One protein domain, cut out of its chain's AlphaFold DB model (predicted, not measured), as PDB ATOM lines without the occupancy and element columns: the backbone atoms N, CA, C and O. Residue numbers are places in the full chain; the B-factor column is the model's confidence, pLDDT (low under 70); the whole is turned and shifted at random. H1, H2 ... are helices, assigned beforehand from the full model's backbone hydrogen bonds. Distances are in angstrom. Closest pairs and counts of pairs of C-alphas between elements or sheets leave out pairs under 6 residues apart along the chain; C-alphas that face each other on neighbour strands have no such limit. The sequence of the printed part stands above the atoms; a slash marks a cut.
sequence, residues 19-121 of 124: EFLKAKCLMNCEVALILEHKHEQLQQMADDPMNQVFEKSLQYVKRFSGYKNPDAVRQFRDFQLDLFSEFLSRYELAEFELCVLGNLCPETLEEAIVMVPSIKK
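AT A GLANCE: This is residues 19 to 121 of the 124 residues of the protein "RPOL4c domain-containing protein" of Kalanchoe fedtschenkoi (UniProt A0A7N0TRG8). Two lobes sit end to end along one long axis: a helical hairpin of H1 and H2, and a loose group of H3, H4, H5 and H6. H1 and H3 meet near their first residues and run away from each other. The printed part has 103 residues with six named helices, H1 to H6 in chain order, and no named strand: all helix. It is loose, with a radius of gyration of the C-alphas of 16.0 A, and elongated, spanning 51 by 29 by 24 A.

HOW THE PARTS SIT: H1, residues 28 to 45, touches H2, residues 52 to 64, with residues 28 to 36 alone. This hairpin has a steep tilt of 44 degrees, opposite ways; its closest C-alphas, of Ala 32 and Val 61, are 5.2 A apart. H3, residues 70 to 88, only just touches H1, with 3 pairs of C-alphas within 8 A, the closest Cys 29 and Val 73 at 6.4 A. H4, residues 95 to 104, is close but not clearly touching H3: C-alphas 80 and 102 are closest, 7.9 A apart. H5, residues 109 to 115, is close but not clearly touching H4 and H6, residues 117 to 121. Every O i to N i+4 pair is within hydrogen-bond range in H1 to H5; H6 has 0 of 1, but 2 of 2 O i to N i+3 pairs.

IN THESE COORDINATES: H1 begins at C-alpha 28 (232.162, 177.424, 164.837) and is 25.5 A long, H2 18.4 A, H3 24.7 A and H4 14.5 A. H6 ends at C-alpha 121 (240.459, 165.285, 185.791).

THE WHOLE: The farthest C-alphas, of Asp 47 and Arg 90, are 50.9 A apart. The printed part has no cut and no long link. pLDDT is under 70 for 27 residues, among them 78 to 92.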
ATOM      1  N   GLU A  19     236.655 186.405 184.332       69.94
ATOM      2  CA  GLU A  19     235.718 187.056 183.414       69.94
ATOM      3  C   GLU A  19     234.973 186.079 182.484       69.94
ATOM      4  O   GLU A  19     233.836 186.347 182.104       69.94
ATOM      5  N   PHE A  20     235.556 184.920 182.170       71.38
ATOM      6  CA  PHE A  20     234.970 183.912 181.280       71.38
ATOM      7  C   PHE A  20     234.289 182.752 182.015       71.38
ATOM      8  O   PHE A  20     233.685 181.904 181.367       71.38
ATOM      9  N   LEU A  21     234.296 182.721 183.355       67.81
ATOM     10  CA  LEU A  21     233.643 181.650 184.128       67.81
ATOM     11  C   LEU A  21     232.126 181.570 183.904       67.81
ATOM     12  O   LEU A  21     231.524 180.522 184.113       67.81
ATOM     13  N   LYS A  22     231.501 182.682 183.505       70.88
ATOM     14  CA  LYS A  22     230.068 182.759 183.171       70.88
ATOM     15  C   LYS A  22     229.822 182.970 181.676       70.88
ATOM     16  O   LYS A  22     228.685 183.227 181.280       70.88
ATOM     17  N   ALA A  23     230.877 182.958 180.865       78.31
ATOM     18  CA  ALA A  23     230.743 183.200 179.441       78.31
ATOM     19  C   ALA A  23     230.145 181.968 178.769       78.31
ATOM     20  O   ALA A  23     230.635 180.853 178.948       78.31
ATOM     21  N   LYS A  24     229.117 182.197 177.952       81.19
ATOM     22  CA  LYS A  24     228.628 181.160 177.056       81.19
ATOM     23  C   LYS A  24     229.619 180.947 175.926       81.19
ATOM     24  O   LYS A  24     230.087 181.916 175.322       81.19
ATOM     25  N   CYS A  25     229.912 179.691 175.636       84.81
ATOM     26  CA  CYS A  25     230.786 179.327 174.532       84.81
ATOM     27  C   CYS A  25     229.945 179.086 173.271       84.81
ATOM     28  O   CYS A  25     228.788 178.662 173.341       84.81
ATOM     29  N   LEU A  26     230.521 179.414 172.115       88.00
ATOM     30  CA  LEU A  26     229.889 179.232 170.811       88.00
ATOM     31  C   LEU A  26     230.741 178.295 169.964       88.00
ATOM     32  O   LEU A  26     231.964 178.445 169.898       88.00
ATOM     33  N   MET A  27     230.086 177.360 169.286       86.69
ATOM     34  CA  MET A  27     230.740 176.514 168.289       86.69
ATOM     35  C   MET A  27     230.931 177.273 166.972       86.69
ATOM     36  O   MET A  27     230.213 178.230 166.672       86.69
ATOM     37  N   ASN A  28     231.871 176.821 166.141       90.00
ATOM     38  CA  ASN A  28     232.162 177.424 164.837       90.00
ATOM     39  C   ASN A  28     230.909 177.511 163.959       90.00
ATOM     40  O   ASN A  28     230.720 178.497 163.253       90.00
ATOM     41  N   CYS A  29     230.034 176.505 164.021       86.62
ATOM     42  CA  CYS A  29     228.774 176.490 163.283       86.62
ATOM     43  C   CYS A  29     227.806 177.598 163.713       86.62
ATOM     44  O   CYS A  29     227.147 178.199 162.871       86.62
ATOM     45  N   GLU A  30     227.773 177.938 164.995       87.25
ATOM     46  CA  GLU A  30     226.919 179.000 165.525       87.25
ATOM     47  C   GLU A  30     227.486 180.374 165.200       87.25
ATOM     48  O   GLU A  30     226.762 181.278 164.783       87.25
ATOM     49  N   VAL A  31     228.807 180.514 165.333       91.19
ATOM     50  CA  VAL A  31     229.513 181.731 164.937       91.19
ATOM     51  C   VAL A  31     229.338 181.976 163.437       91.19
ATOM     52  O   VAL A  31     229.129 183.121 163.044       91.19
ATOM     53  N   ALA A  32     229.347 180.932 162.599       90.00
ATOM     54  CA  ALA A  32     229.079 181.063 161.168       90.00
ATOM     55  C   ALA A  32     227.710 181.690 160.895       90.00
ATOM     56  O   ALA A  32     227.652 182.689 160.182       90.00
ATOM     57  N   LEU A  33     226.642 181.192 161.525       88.38
ATOM     58  CA  LEU A  33     225.296 181.749 161.359       88.38
ATOM     59  C   LEU A  33     225.208 183.213 161.806       88.38
ATOM     60  O   LEU A  33     224.630 184.048 161.111       88.38
ATOM     61  N   ILE A  34     225.805 183.540 162.956       90.31
ATOM     62  CA  ILE A  34     225.789 184.904 163.502       90.31
ATOM     63  C   ILE A  34     226.536 185.869 162.574       90.31
ATOM     64  O   ILE A  34     226.046 186.964 162.285       90.31
ATOM     65  N   LEU A  35     227.726 185.479 162.107       91.06
ATOM     66  CA  LEU A  35     228.534 186.322 161.229       91.06
ATOM     67  C   LEU A  35     227.931 186.426 159.824       91.06
ATOM     68  O   LEU A  35     228.011 187.495 159.229       91.06
ATOM     69  N   GLU A  36     227.296 185.376 159.298       89.50
ATOM     70  CA  GLU A  36     226.569 185.435 158.023       89.50
ATOM     71  C   GLU A  36     225.410 186.425 158.086       89.50
ATOM     72  O   GLU A  36     225.335 187.327 157.252       89.50
ATOM     73  N   HIS A  37     224.576 186.338 159.123       89.44
ATOM     74  CA  HIS A  37     223.466 187.268 159.298       89.44
ATOM     75  C   HIS A  37     223.946 188.722 159.422       89.44
ATOM     76  O   HIS A  37     223.390 189.633 158.808       89.44
ATOM     77  N   LYS A  38     225.027 188.953 160.178       89.06
ATOM     78  CA  LYS A  38     225.622 190.289 160.296       89.06
ATOM     79  C   LYS A  38     226.217 190.777 158.973       89.06
ATOM     80  O   LYS A  38     226.103 191.958 158.658       89.06
ATOM     81  N   HIS A  39     226.835 189.892 158.196       87.25
ATOM     82  CA  HIS A  39     227.375 190.230 156.883       87.25
ATOM     83  C   HIS A  39     226.265 190.695 155.930       87.25
ATOM     84  O   HIS A  39     226.434 191.708 155.258       87.25
ATOM     85  N   GLU A  40     225.118 190.013 155.908       87.75
ATOM     86  CA  GLU A  40     223.950 190.415 155.109       87.75
ATOM     87  C   GLU A  40     223.415 191.798 155.512       87.75
ATOM     88  O   GLU A  40     223.141 192.627 154.646       87.75
ATOM     89  N   GLN A  41     223.324 192.083 156.817       85.94
ATOM     90  CA  GLN A  41     222.914 193.403 157.314       85.94
ATOM     91  C   GLN A  41     223.886 194.509 156.880       85.94
ATOM     92  O   GLN A  41     223.458 195.568 156.426       85.94
ATOM     93  N   LEU A  42     225.195 194.262 156.977       83.75
ATOM     94  CA  LEU A  42     226.219 195.233 156.582       83.75
ATOM     95  C   LEU A  42     226.211 195.493 155.072       83.75
ATOM     96  O   LEU A  42     226.356 196.638 154.649       83.75
ATOM     97  N   GLN A  43     225.965 194.464 154.255       80.69
ATOM     98  CA  GLN A  43     225.808 194.630 152.807       80.69
ATOM     99  C   GLN A  43     224.622 195.531 152.438       80.69
ATOM    100  O   GLN A  43     224.693 196.247 151.443       80.69
ATOM    101  N   GLN A  44     223.550 195.524 153.236       79.31
ATOM    102  CA  GLN A  44     222.395 196.404 153.029       79.31
ATOM    103  C   GLN A  44     222.661 197.853 153.459       79.31
ATOM    104  O   GLN A  44     222.002 198.761 152.960       79.31
ATOM    105  N   MET A  45     223.615 198.077 154.367       73.69
ATOM    106  CA  MET A  45     223.904 199.393 154.946       73.69
ATOM    107  C   MET A  45     224.979 200.195 154.194       73.69
ATOM    108  O   MET A  45     225.170 201.355 154.534       73.69
ATOM    109  N   ALA A  46     225.616 199.617 153.166       59.81
ATOM    110  CA  ALA A  46     226.534 200.217 152.176       59.81
ATOM    111  C   ALA A  46     227.768 201.020 152.668       59.81
ATOM    112  O   ALA A  46     228.710 201.156 151.892       59.81
ATOM    113  N   ASP A  47     227.815 201.494 153.915       56.59
ATOM    114  CA  ASP A  47     228.768 202.524 154.362       56.59
ATOM    115  C   ASP A  47     229.820 202.056 155.377       56.59
ATOM    116  O   ASP A  47     230.757 202.807 155.650       56.59
ATOM    117  N   ASP A  48     229.723 200.845 155.937       61.88
ATOM    118  CA  ASP A  48     230.680 200.414 156.964       61.88
ATOM    119  C   ASP A  48     231.789 199.538 156.349       61.88
ATOM    120  O   ASP A  48     231.507 198.429 155.876       61.88
ATOM    121  N   PRO A  49     233.058 199.996 156.307       61.41
ATOM    122  CA  PRO A  49     234.155 199.178 155.815       61.41
ATOM    123  C   PRO A  49     234.291 197.929 156.691       61.41
ATOM    124  O   PRO A  49     234.615 197.999 157.879       61.41
ATOM    125  N   MET A  50     234.044 196.769 156.083       67.62
ATOM    126  CA  MET A  50     234.074 195.478 156.758       67.62
ATOM    127  C   MET A  50     235.432 195.278 157.446       67.62
ATOM    128  O   MET A  50     236.489 195.285 156.815       67.62
ATOM    129  N   ASN A  51     235.417 195.115 158.771       82.56
ATOM    130  CA  ASN A  51     236.635 194.922 159.553       82.56
ATOM    131  C   ASN A  51     237.381 193.664 159.060       82.56
ATOM    132  O   ASN A  51     236.798 192.584 158.985       82.56
ATOM    133  N   GLN A  52     238.686 193.762 158.792       86.31
ATOM    134  CA  GLN A  52     239.502 192.627 158.339       86.31
ATOM    135  C   GLN A  52     239.423 191.414 159.291       86.31
ATOM    136  O   GLN A  52     239.499 190.264 158.855       86.31
ATOM    137  N   VAL A  53     239.249 191.650 160.598       88.75
ATOM    138  CA  VAL A  53     239.037 190.582 161.591       88.75
ATOM    139  C   VAL A  53     237.708 189.866 161.358       88.75
ATOM    140  O   VAL A  53     237.642 188.645 161.499       88.75
ATOM    141  N   PHE A  54     236.666 190.600 160.964       89.12
ATOM    142  CA  PHE A  54     235.354 190.042 160.660       89.12
ATOM    143  C   PHE A  54     235.413 189.149 159.418       89.12
ATOM    144  O   PHE A  54     234.985 188.000 159.484       89.12
ATOM    145  N   GLU A  55     236.013 189.622 158.321       88.62
ATOM    146  CA  GLU A  55     236.143 188.835 157.086       88.62
ATOM    147  C   GLU A  55     236.924 187.539 157.309       88.62
ATOM    148  O   GLU A  55     236.478 186.463 156.910       88.62
ATOM    149  N   LYS A  56     238.069 187.625 157.997       92.00
ATOM    150  CA  LYS A  56     238.893 186.452 158.314       92.00
ATOM    151  C   LYS A  56     238.155 185.472 159.225       92.00
ATOM    152  O   LYS A  56     238.203 184.269 158.980       92.00
ATOM    153  N   SER A  57     237.448 185.978 160.239       92.94
ATOM    154  CA  SER A  57     236.633 185.147 161.131       92.94
ATOM    155  C   SER A  57     235.520 184.440 160.362       92.94
ATOM    156  O   SER A  57     235.390 183.227 160.483       92.94
ATOM    157  N   LEU A  58     234.780 185.163 159.514       90.69
ATOM    158  CA  LEU A  58     233.710 184.612 158.681       90.69
ATOM    159  C   LEU A  58     234.238 183.534 157.723       90.69
ATOM    160  O   LEU A  58     233.634 182.471 157.599       90.69
ATOM    161  N   GLN A  59     235.378 183.774 157.072       90.94
ATOM    162  CA  GLN A  59     236.017 182.783 156.199       90.94
ATOM    163  C   GLN A  59     236.434 181.523 156.962       90.94
ATOM    164  O   GLN A  59     236.221 180.413 156.471       90.94
ATOM    165  N   TYR A  60     237.010 181.682 158.156       93.19
ATOM    166  CA  TYR A  60     237.401 180.559 159.002       93.19
ATOM    167  C   TYR A  60     236.185 179.716 159.388       93.19
ATOM    168  O   TYR A  60     236.149 178.517 159.112       93.19
ATOM    169  N   VAL A  61     235.152 180.338 159.957       91.50
ATOM    170  CA  VAL A  61     233.987 179.588 160.435       91.50
ATOM    171  C   VAL A  61     233.197 178.971 159.289       91.50
ATOM    172  O   VAL A  61     232.771 177.837 159.424       91.50
ATOM    173  N   LYS A  62     233.104 179.610 158.114       86.94
ATOM    174  CA  LYS A  62     232.505 178.986 156.918       86.94
ATOM    175  C   LYS A  62     233.249 177.739 156.449       86.94
ATOM    176  O   LYS A  62     232.646 176.835 155.875       86.94
ATOM    177  N   ARG A  63     234.569 177.698 156.650       87.06
ATOM    178  CA  ARG A  63     235.402 176.553 156.269       87.06
ATOM    179  C   ARG A  63     235.294 175.401 157.267       87.06
ATOM    180  O   ARG A  63     235.356 174.251 156.844       87.06
ATOM    181  N   PHE A  64     235.148 175.708 158.554       83.88
ATOM    182  CA  PHE A  64     235.219 174.733 159.649       83.88
ATOM    183  C   PHE A  64     233.897 174.522 160.400       83.88
ATOM    184  O   PHE A  64     233.875 173.792 161.385       83.88
ATOM    185  N   SER A  65     232.788 175.128 159.967       76.19
ATOM    186  CA  SER A  65     231.480 174.938 160.604       76.19
ATOM    187  C   SER A  65     230.892 173.553 160.363       76.19
ATOM    188  O   SER A  65     230.015 173.157 161.119       76.19
ATOM    189  N   GLY A  66     231.301 172.844 159.302       66.38
ATOM    190  CA  GLY A  66     230.773 171.527 158.903       66.38
ATOM    191  C   GLY A  66     229.313 171.540 158.416       66.38
ATOM    192  O   GLY A  66     228.952 170.781 157.518       66.38
ATOM    193  N   TYR A  67     228.490 172.454 158.934       61.59
ATOM    194  CA  TYR A  67     227.057 172.572 158.704       61.59
ATOM    195  C   TYR A  67     226.727 173.881 157.983       61.59
ATOM    196  O   TYR A  67     227.205 174.954 158.351       61.59
ATOM    197  N   LYS A  68     225.887 173.782 156.947       63.59
ATOM    198  CA  LYS A  68     225.394 174.927 156.158       63.59
ATOM    199  C   LYS A  68     223.922 175.253 156.414       63.59
ATOM    200  O   LYS A  68     223.443 176.278 155.954       63.59
ATOM    201  N   ASN A  69     223.195 174.361 157.088       72.81
ATOM    202  CA  ASN A  69     221.770 174.525 157.343       72.81
ATOM    203  C   ASN A  69     221.560 175.035 158.785       72.81
ATOM    204  O   ASN A  69     221.917 174.308 159.715       72.81
ATOM    205  N   PRO A  70     220.968 176.229 158.985       70.69
ATOM    206  CA  PRO A  70     220.675 176.777 160.310       70.69
ATOM    207  C   PRO A  70     219.850 175.837 161.196       70.69
ATOM    208  O   PRO A  70     220.137 175.700 162.387       70.69
ATOM    209  N   ASP A  71     218.880 175.127 160.615       72.69
ATOM    210  CA  ASP A  71     218.053 174.164 161.348       72.69
ATOM    211  C   ASP A  71     218.863 172.943 161.777       72.69
ATOM    212  O   ASP A  71     218.626 172.394 162.850       72.69
ATOM    213  N   ALA A  72     219.851 172.539 160.972       72.62
ATOM    214  CA  ALA A  72     220.762 171.458 161.326       72.62
ATOM    215  C   ALA A  72     221.728 171.878 162.436       72.62
ATOM    216  O   ALA A  72     222.020 171.064 163.296       72.62
ATOM    217  N   VAL A  73     222.186 173.134 162.464       71.69
ATOM    218  CA  VAL A  73     223.022 173.651 163.564       71.69
ATOM    219  C   VAL A  73     222.237 173.688 164.870       71.69
ATOM    220  O   VAL A  73     222.752 173.269 165.902       71.69
ATOM    221  N   ARG A  74     220.978 174.140 164.829       72.38
ATOM    222  CA  ARG A  74     220.114 174.161 166.012       72.38
ATOM    223  C   ARG A  74     219.786 172.753 166.497       72.38
ATOM    224  O   ARG A  74     219.973 172.474 167.670       72.38
ATOM    225  N   GLN A  75     219.381 171.859 165.596       72.38
ATOM    226  CA  GLN A  75     219.133 170.456 165.930       72.38
ATOM    227  C   GLN A  75     220.400 169.747 166.398       72.38
ATOM    228  O   GLN A  75     220.317 168.919 167.289       72.38
ATOM    229  N   PHE A  76     221.566 170.070 165.837       72.19
ATOM    230  CA  PHE A  76     222.839 169.543 166.308       72.19
ATOM    231  C   PHE A  76     223.153 170.065 167.702       72.19
ATOM    232  O   PHE A  76     223.520 169.264 168.539       72.19
ATOM    233  N   ARG A  77     222.945 171.354 168.001       71.31
ATOM    234  CA  ARG A  77     223.119 171.872 169.364       71.31
ATOM    235  C   ARG A  77     222.126 171.238 170.332       71.31
ATOM    236  O   ARG A  77     222.551 170.834 171.402       71.31
ATOM    237  N   ASP A  78     220.858 171.097 169.966       69.94
ATOM    238  CA  ASP A  78     219.836 170.492 170.826       69.94
ATOM    239  C   ASP A  78     220.104 168.986 171.029       69.94
ATOM    240  O   ASP A  78     220.165 168.521 172.160       69.94
ATOM    241  N   PHE A  79     220.397 168.235 169.962       69.31
ATOM    242  CA  PHE A  79     220.751 166.811 170.028       69.31
ATOM    243  C   PHE A  79     222.086 166.577 170.729       69.31
ATOM    244  O   PHE A  79     222.212 165.640 171.506       69.31
ATOM    245  N   GLN A  80     223.090 167.416 170.478       66.12
ATOM    246  CA  GLN A  80     224.356 167.368 171.192       66.12
ATOM    247  C   GLN A  80     224.106 167.687 172.660       66.12
ATOM    248  O   GLN A  80     224.592 166.951 173.493       66.12
ATOM    249  N   LEU A  81     223.316 168.698 173.018       65.62
ATOM    250  CA  LEU A  81     222.987 168.983 174.414       65.62
ATOM    251  C   LEU A  81     222.182 167.858 175.073       65.62
ATOM    252  O   LEU A  81     222.432 167.595 176.240       65.62
ATOM    253  N   ASP A  82     221.292 167.165 174.362       64.88
ATOM    254  CA  ASP A  82     220.498 166.051 174.899       64.88
ATOM    255  C   ASP A  82     221.316 164.755 175.021       64.88
ATOM    256  O   ASP A  82     221.356 164.134 176.085       64.88
ATOM    257  N   LEU A  83     222.034 164.368 173.962       62.81
ATOM    258  CA  LEU A  83     222.925 163.204 173.950       62.81
ATOM    259  C   LEU A  83     224.090 163.411 174.918       62.81
ATOM    260  O   LEU A  83     224.463 162.512 175.676       62.81
ATOM    261  N   PHE A  84     224.654 164.620 174.926       61.47
ATOM    262  CA  PHE A  84     225.652 164.974 175.910       61.47
ATOM    263  C   PHE A  84     225.020 165.154 177.277       61.47
ATOM    264  O   PHE A  84     225.698 164.771 178.190       61.47
ATOM    265  N   SER A  85     223.785 165.605 177.508       57.47
ATOM    266  CA  SER A  85     223.190 165.679 178.864       57.47
ATOM    267  C   SER A  85     223.278 164.336 179.601       57.47
ATOM    268  O   SER A  85     223.726 164.266 180.752       57.47
ATOM    269  N   GLU A  86     222.982 163.241 178.897       55.88
ATOM    270  CA  GLU A  86     223.121 161.886 179.433       55.88
ATOM    271  C   GLU A  86     224.592 161.515 179.719       55.88
ATOM    272  O   GLU A  86     224.901 160.927 180.760       55.88
ATOM    273  N   PHE A  87     225.524 161.932 178.856       55.16
ATOM    274  CA  PHE A  87     226.970 161.756 179.041       55.16
ATOM    275  C   PHE A  87     227.570 162.717 180.100       55.16
ATOM    276  O   PHE A  87     228.449 162.344 180.869       55.16
ATOM    277  N   LEU A  88     227.048 163.935 180.207       57.19
ATOM    278  CA  LEU A  88     227.483 165.089 181.000       57.19
ATOM    279  C   LEU A  88     227.154 164.886 182.464       57.19
ATOM    280  O   LEU A  88     227.978 165.215 183.312       57.19
ATOM    281  N   SER A  89     226.014 164.249 182.752       57.59
ATOM    282  CA  SER A  89     225.689 163.778 184.099       57.59
ATOM    283  C   SER A  89     226.783 162.874 184.689       57.59
ATOM    284  O   SER A  89     226.914 162.780 185.907       57.59
ATOM    285  N   ARG A  90     227.593 162.217 183.842       60.22
ATOM    286  CA  ARG A  90     228.653 161.293 184.266       60.22
ATOM    287  C   ARG A  90     230.050 161.920 184.346       60.22
ATOM    288  O   ARG A  90     230.917 161.286 184.961       60.22
ATOM    289  N   TYR A  91     230.283 163.078 183.719       62.69
ATOM    290  CA  TYR A  91     231.627 163.662 183.541       62.69
ATOM    291  C   TYR A  91     231.759 165.152 183.912       62.69
ATOM    292  O   TYR A  91     232.886 165.638 183.897       62.69
ATOM    293  N   GLU A  92     230.665 165.849 184.259       68.44
ATOM    294  CA  GLU A  92     230.648 167.263 184.695       68.44
ATOM    295  C   GLU A  92     231.462 168.207 183.789       68.44
ATOM    296  O   GLU A  92     232.270 169.006 184.260       68.44
ATOM    297  N   LEU A  93     231.273 168.113 182.470       71.25
ATOM    298  CA  LEU A  93     232.043 168.946 181.546       71.25
ATOM    299  C   LEU A  93     231.590 170.406 181.589       71.25
ATOM    300  O   LEU A  93     230.396 170.717 181.608       71.25
ATOM    301  N   ALA A  94     232.562 171.306 181.531       77.12
ATOM    302  CA  ALA A  94     232.339 172.730 181.392       77.12
ATOM    303  C   ALA A  94     231.865 173.085 179.970       77.12
ATOM    304  O   ALA A  94     232.160 172.401 178.988       77.12
ATOM    305  N   GLU A  95     231.176 174.221 179.836       76.25
ATOM    306  CA  GLU A  95     230.594 174.666 178.559       76.25
ATOM    307  C   GLU A  95     231.635 174.807 177.430       76.25
ATOM    308  O   GLU A  95     231.346 174.539 176.261       76.25
ATOM    309  N   PHE A  96     232.875 175.174 177.771       79.81
ATOM    310  CA  PHE A  96     233.956 175.283 176.792       79.81
ATOM    311  C   PHE A  96     234.414 173.916 176.265       79.81
ATOM    312  O   PHE A  96     234.724 173.803 175.080       79.81
ATOM    313  N   GLU A  97     234.429 172.875 177.102       81.12
ATOM    314  CA  GLU A  97     234.839 171.520 176.706       81.12
ATOM    315  C   GLU A  97     233.847 170.948 175.699       81.12
ATOM    316  O   GLU A  97     234.244 170.396 174.674       81.12
ATOM    317  N   LEU A  98     232.554 171.183 175.936       79.88
ATOM    318  CA  LEU A  98     231.488 170.849 174.997       79.88
ATOM    319  C   LEU A  98     231.674 171.524 173.638       79.88
ATOM    320  O   LEU A  98     231.540 170.871 172.603       79.88
ATOM    321  N   CYS A  99     232.015 172.813 173.627       84.12
ATOM    322  CA  CYS A  99     232.249 173.535 172.378       84.12
ATOM    323  C   CYS A  99     233.496 173.033 171.643       84.12
ATOM    324  O   CYS A  99     233.489 172.948 170.417       84.12
ATOM    325  N   VAL A 100     234.560 172.678 172.368       85.38
ATOM    326  CA  VAL A 100     235.765 172.095 171.763       85.38
ATOM    327  C   VAL A 100     235.437 170.748 171.122       85.38
ATOM    328  O   VAL A 100     235.762 170.549 169.955       85.38
ATOM    329  N   LEU A 101     234.728 169.862 171.826       82.94
ATOM    330  CA  LEU A 101     234.319 168.565 171.281       82.94
ATOM    331  C   LEU A 101     233.390 168.713 170.070       82.94
ATOM    332  O   LEU A 101     233.595 168.034 169.070       82.94
ATOM    333  N   GLY A 102     232.422 169.633 170.123       81.25
ATOM    334  CA  GLY A 102     231.520 169.902 168.998       81.25
ATOM    335  C   GLY A 102     232.218 170.503 167.773       81.25
ATOM    336  O   GLY A 102     231.766 170.308 166.651       81.25
ATOM    337  N   ASN A 103     233.339 171.205 167.964       85.88
ATOM    338  CA  ASN A 103     234.146 171.739 166.864       85.88
ATOM    339  C   ASN A 103     235.119 170.710 166.277       85.88
ATOM    340  O   ASN A 103     235.432 170.783 165.089       85.88
ATOM    341  N   LEU A 104     235.657 169.819 167.114       85.94
ATOM    342  CA  LEU A 104     236.667 168.837 166.716       85.94
ATOM    343  C   LEU A 104     236.059 167.519 166.229       85.94
ATOM    344  O   LEU A 104     236.708 166.827 165.455       85.94
ATOM    345  N   CYS A 105     234.834 167.198 166.654       82.12
ATOM    346  CA  CYS A 105     234.095 165.986 166.297       82.12
ATOM    347  C   CYS A 105     234.940 164.699 166.401       82.12
ATOM    348  O   CYS A 105     235.076 163.995 165.400       82.12
ATOM    349  N   PRO A 106     235.512 164.383 167.581       82.81
ATOM    350  CA  PRO A 106     236.287 163.158 167.753       82.81
ATOM    351  C   PRO A 106     235.418 161.921 167.498       82.81
ATOM    352  O   PRO A 106     234.253 161.870 167.898       82.81
ATOM    353  N   GLU A 107     235.997 160.902 166.870       80.50
ATOM    354  CA  GLU A 107     235.297 159.659 166.528       80.50
ATOM    355  C   GLU A 107     235.268 158.674 167.706       80.50
ATOM    356  O   GLU A 107     234.421 157.781 167.767       80.50
ATOM    357  N   THR A 108     236.197 158.831 168.655       79.00
ATOM    358  CA  THR A 108     236.379 157.920 169.794       79.00
ATOM    359  C   THR A 108     236.537 158.663 171.117       79.00
ATOM    360  O   THR A 108     236.941 159.827 171.167       79.00
ATOM    361  N   LEU A 109     236.249 157.970 172.224       76.81
ATOM    362  CA  LEU A 109     236.445 158.510 173.571       76.81
ATOM    363  C   LEU A 109     237.928 158.773 173.858       76.81
ATOM    364  O   LEU A 109     238.274 159.766 174.493       76.81
ATOM    365  N   GLU A 110     238.812 157.899 173.386       80.44
ATOM    366  CA  GLU A 110     240.258 158.042 173.523       80.44
ATOM    367  C   GLU A 110     240.748 159.314 172.834       80.44
ATOM    368  O   GLU A 110     241.509 160.075 173.430       80.44
ATOM    369  N   GLU A 111     240.274 159.577 171.616       80.38
ATOM    370  CA  GLU A 111     240.570 160.810 170.891       80.38
ATOM    371  C   GLU A 111     240.017 162.034 171.622       80.38
ATOM    372  O   GLU A 111     240.761 162.988 171.848       80.38
ATOM    373  N   ALA A 112     238.763 161.984 172.081       82.19
ATOM    374  CA  ALA A 112     238.150 163.064 172.852       82.19
ATOM    375  C   ALA A 112     238.964 163.402 174.109       82.19
ATOM    376  O   ALA A 112     239.189 164.570 174.410       82.19
ATOM    377  N   ILE A 113     239.463 162.390 174.817       79.31
ATOM    378  CA  ILE A 113     240.308 162.553 176.002       79.31
ATOM    379  C   ILE A 113     241.702 163.083 175.644       79.31
ATOM    380  O   ILE A 113     242.277 163.852 176.410       79.31
ATOM    381  N   VAL A 114     242.289 162.658 174.524       84.00
ATOM    382  CA  VAL A 114     243.586 163.179 174.062       84.00
ATOM    383  C   VAL A 114     243.459 164.649 173.666       84.00
ATOM    384  O   VAL A 114     244.328 165.451 174.004       84.00
ATOM    385  N   MET A 115     242.370 165.001 172.984       82.69
ATOM    386  CA  MET A 115     242.067 166.367 172.575       82.69
ATOM    387  C   MET A 115     241.675 167.247 173.755       82.69
ATOM    388  O   MET A 115     242.075 168.402 173.780       82.69
ATOM    389  N   VAL A 116     240.926 166.711 174.723       81.25
ATOM    390  CA  VAL A 116     240.412 167.417 175.904       81.25
ATOM    391  C   VAL A 116     240.802 166.638 177.175       81.25
ATOM    392  O   VAL A 116     239.980 165.941 177.778       81.25
ATOM    393  N   PRO A 117     242.071 166.736 177.628       77.94
ATOM    394  CA  PRO A 117     242.588 165.940 178.751       77.94
ATOM    395  C   PRO A 117     241.885 166.195 180.083       77.94
ATOM    396  O   PRO A 117     241.947 165.373 181.001       77.94
ATOM    397  N   SER A 118     241.219 167.337 180.201       74.62
ATOM    398  CA  SER A 118     240.452 167.748 181.367       74.62
ATOM    399  C   SER A 118     239.241 166.863 181.662       74.62
ATOM    400  O   SER A 118     238.914 166.693 182.835       74.62
ATOM    401  N   ILE A 119     238.693 166.174 180.653       73.50
ATOM    402  CA  ILE A 119     237.633 165.161 180.810       73.50
ATOM    403  C   ILE A 119     238.038 164.075 181.826       73.50
ATOM    404  O   ILE A 119     237.196 163.532 182.536       73.50
ATOM    405  N   LYS A 120     239.337 163.749 181.930       66.62
ATOM    406  CA  LYS A 120     239.850 162.771 182.907       66.62
ATOM    407  C   LYS A 120     239.987 163.330 184.328       66.62
ATOM    408  O   LYS A 120     239.969 162.547 185.274       66.62
ATOM    409  N   LYS A 121     240.173 164.646 184.491       58.53
ATOM    410  CA  LYS A 121     240.459 165.285 185.791       58.53
ATOM    411  C   LYS A 121     239.211 165.514 186.646       58.53
ATOM    412  O   LYS A 121     239.363 165.652 187.852       58.53
TER     413      LYS A 121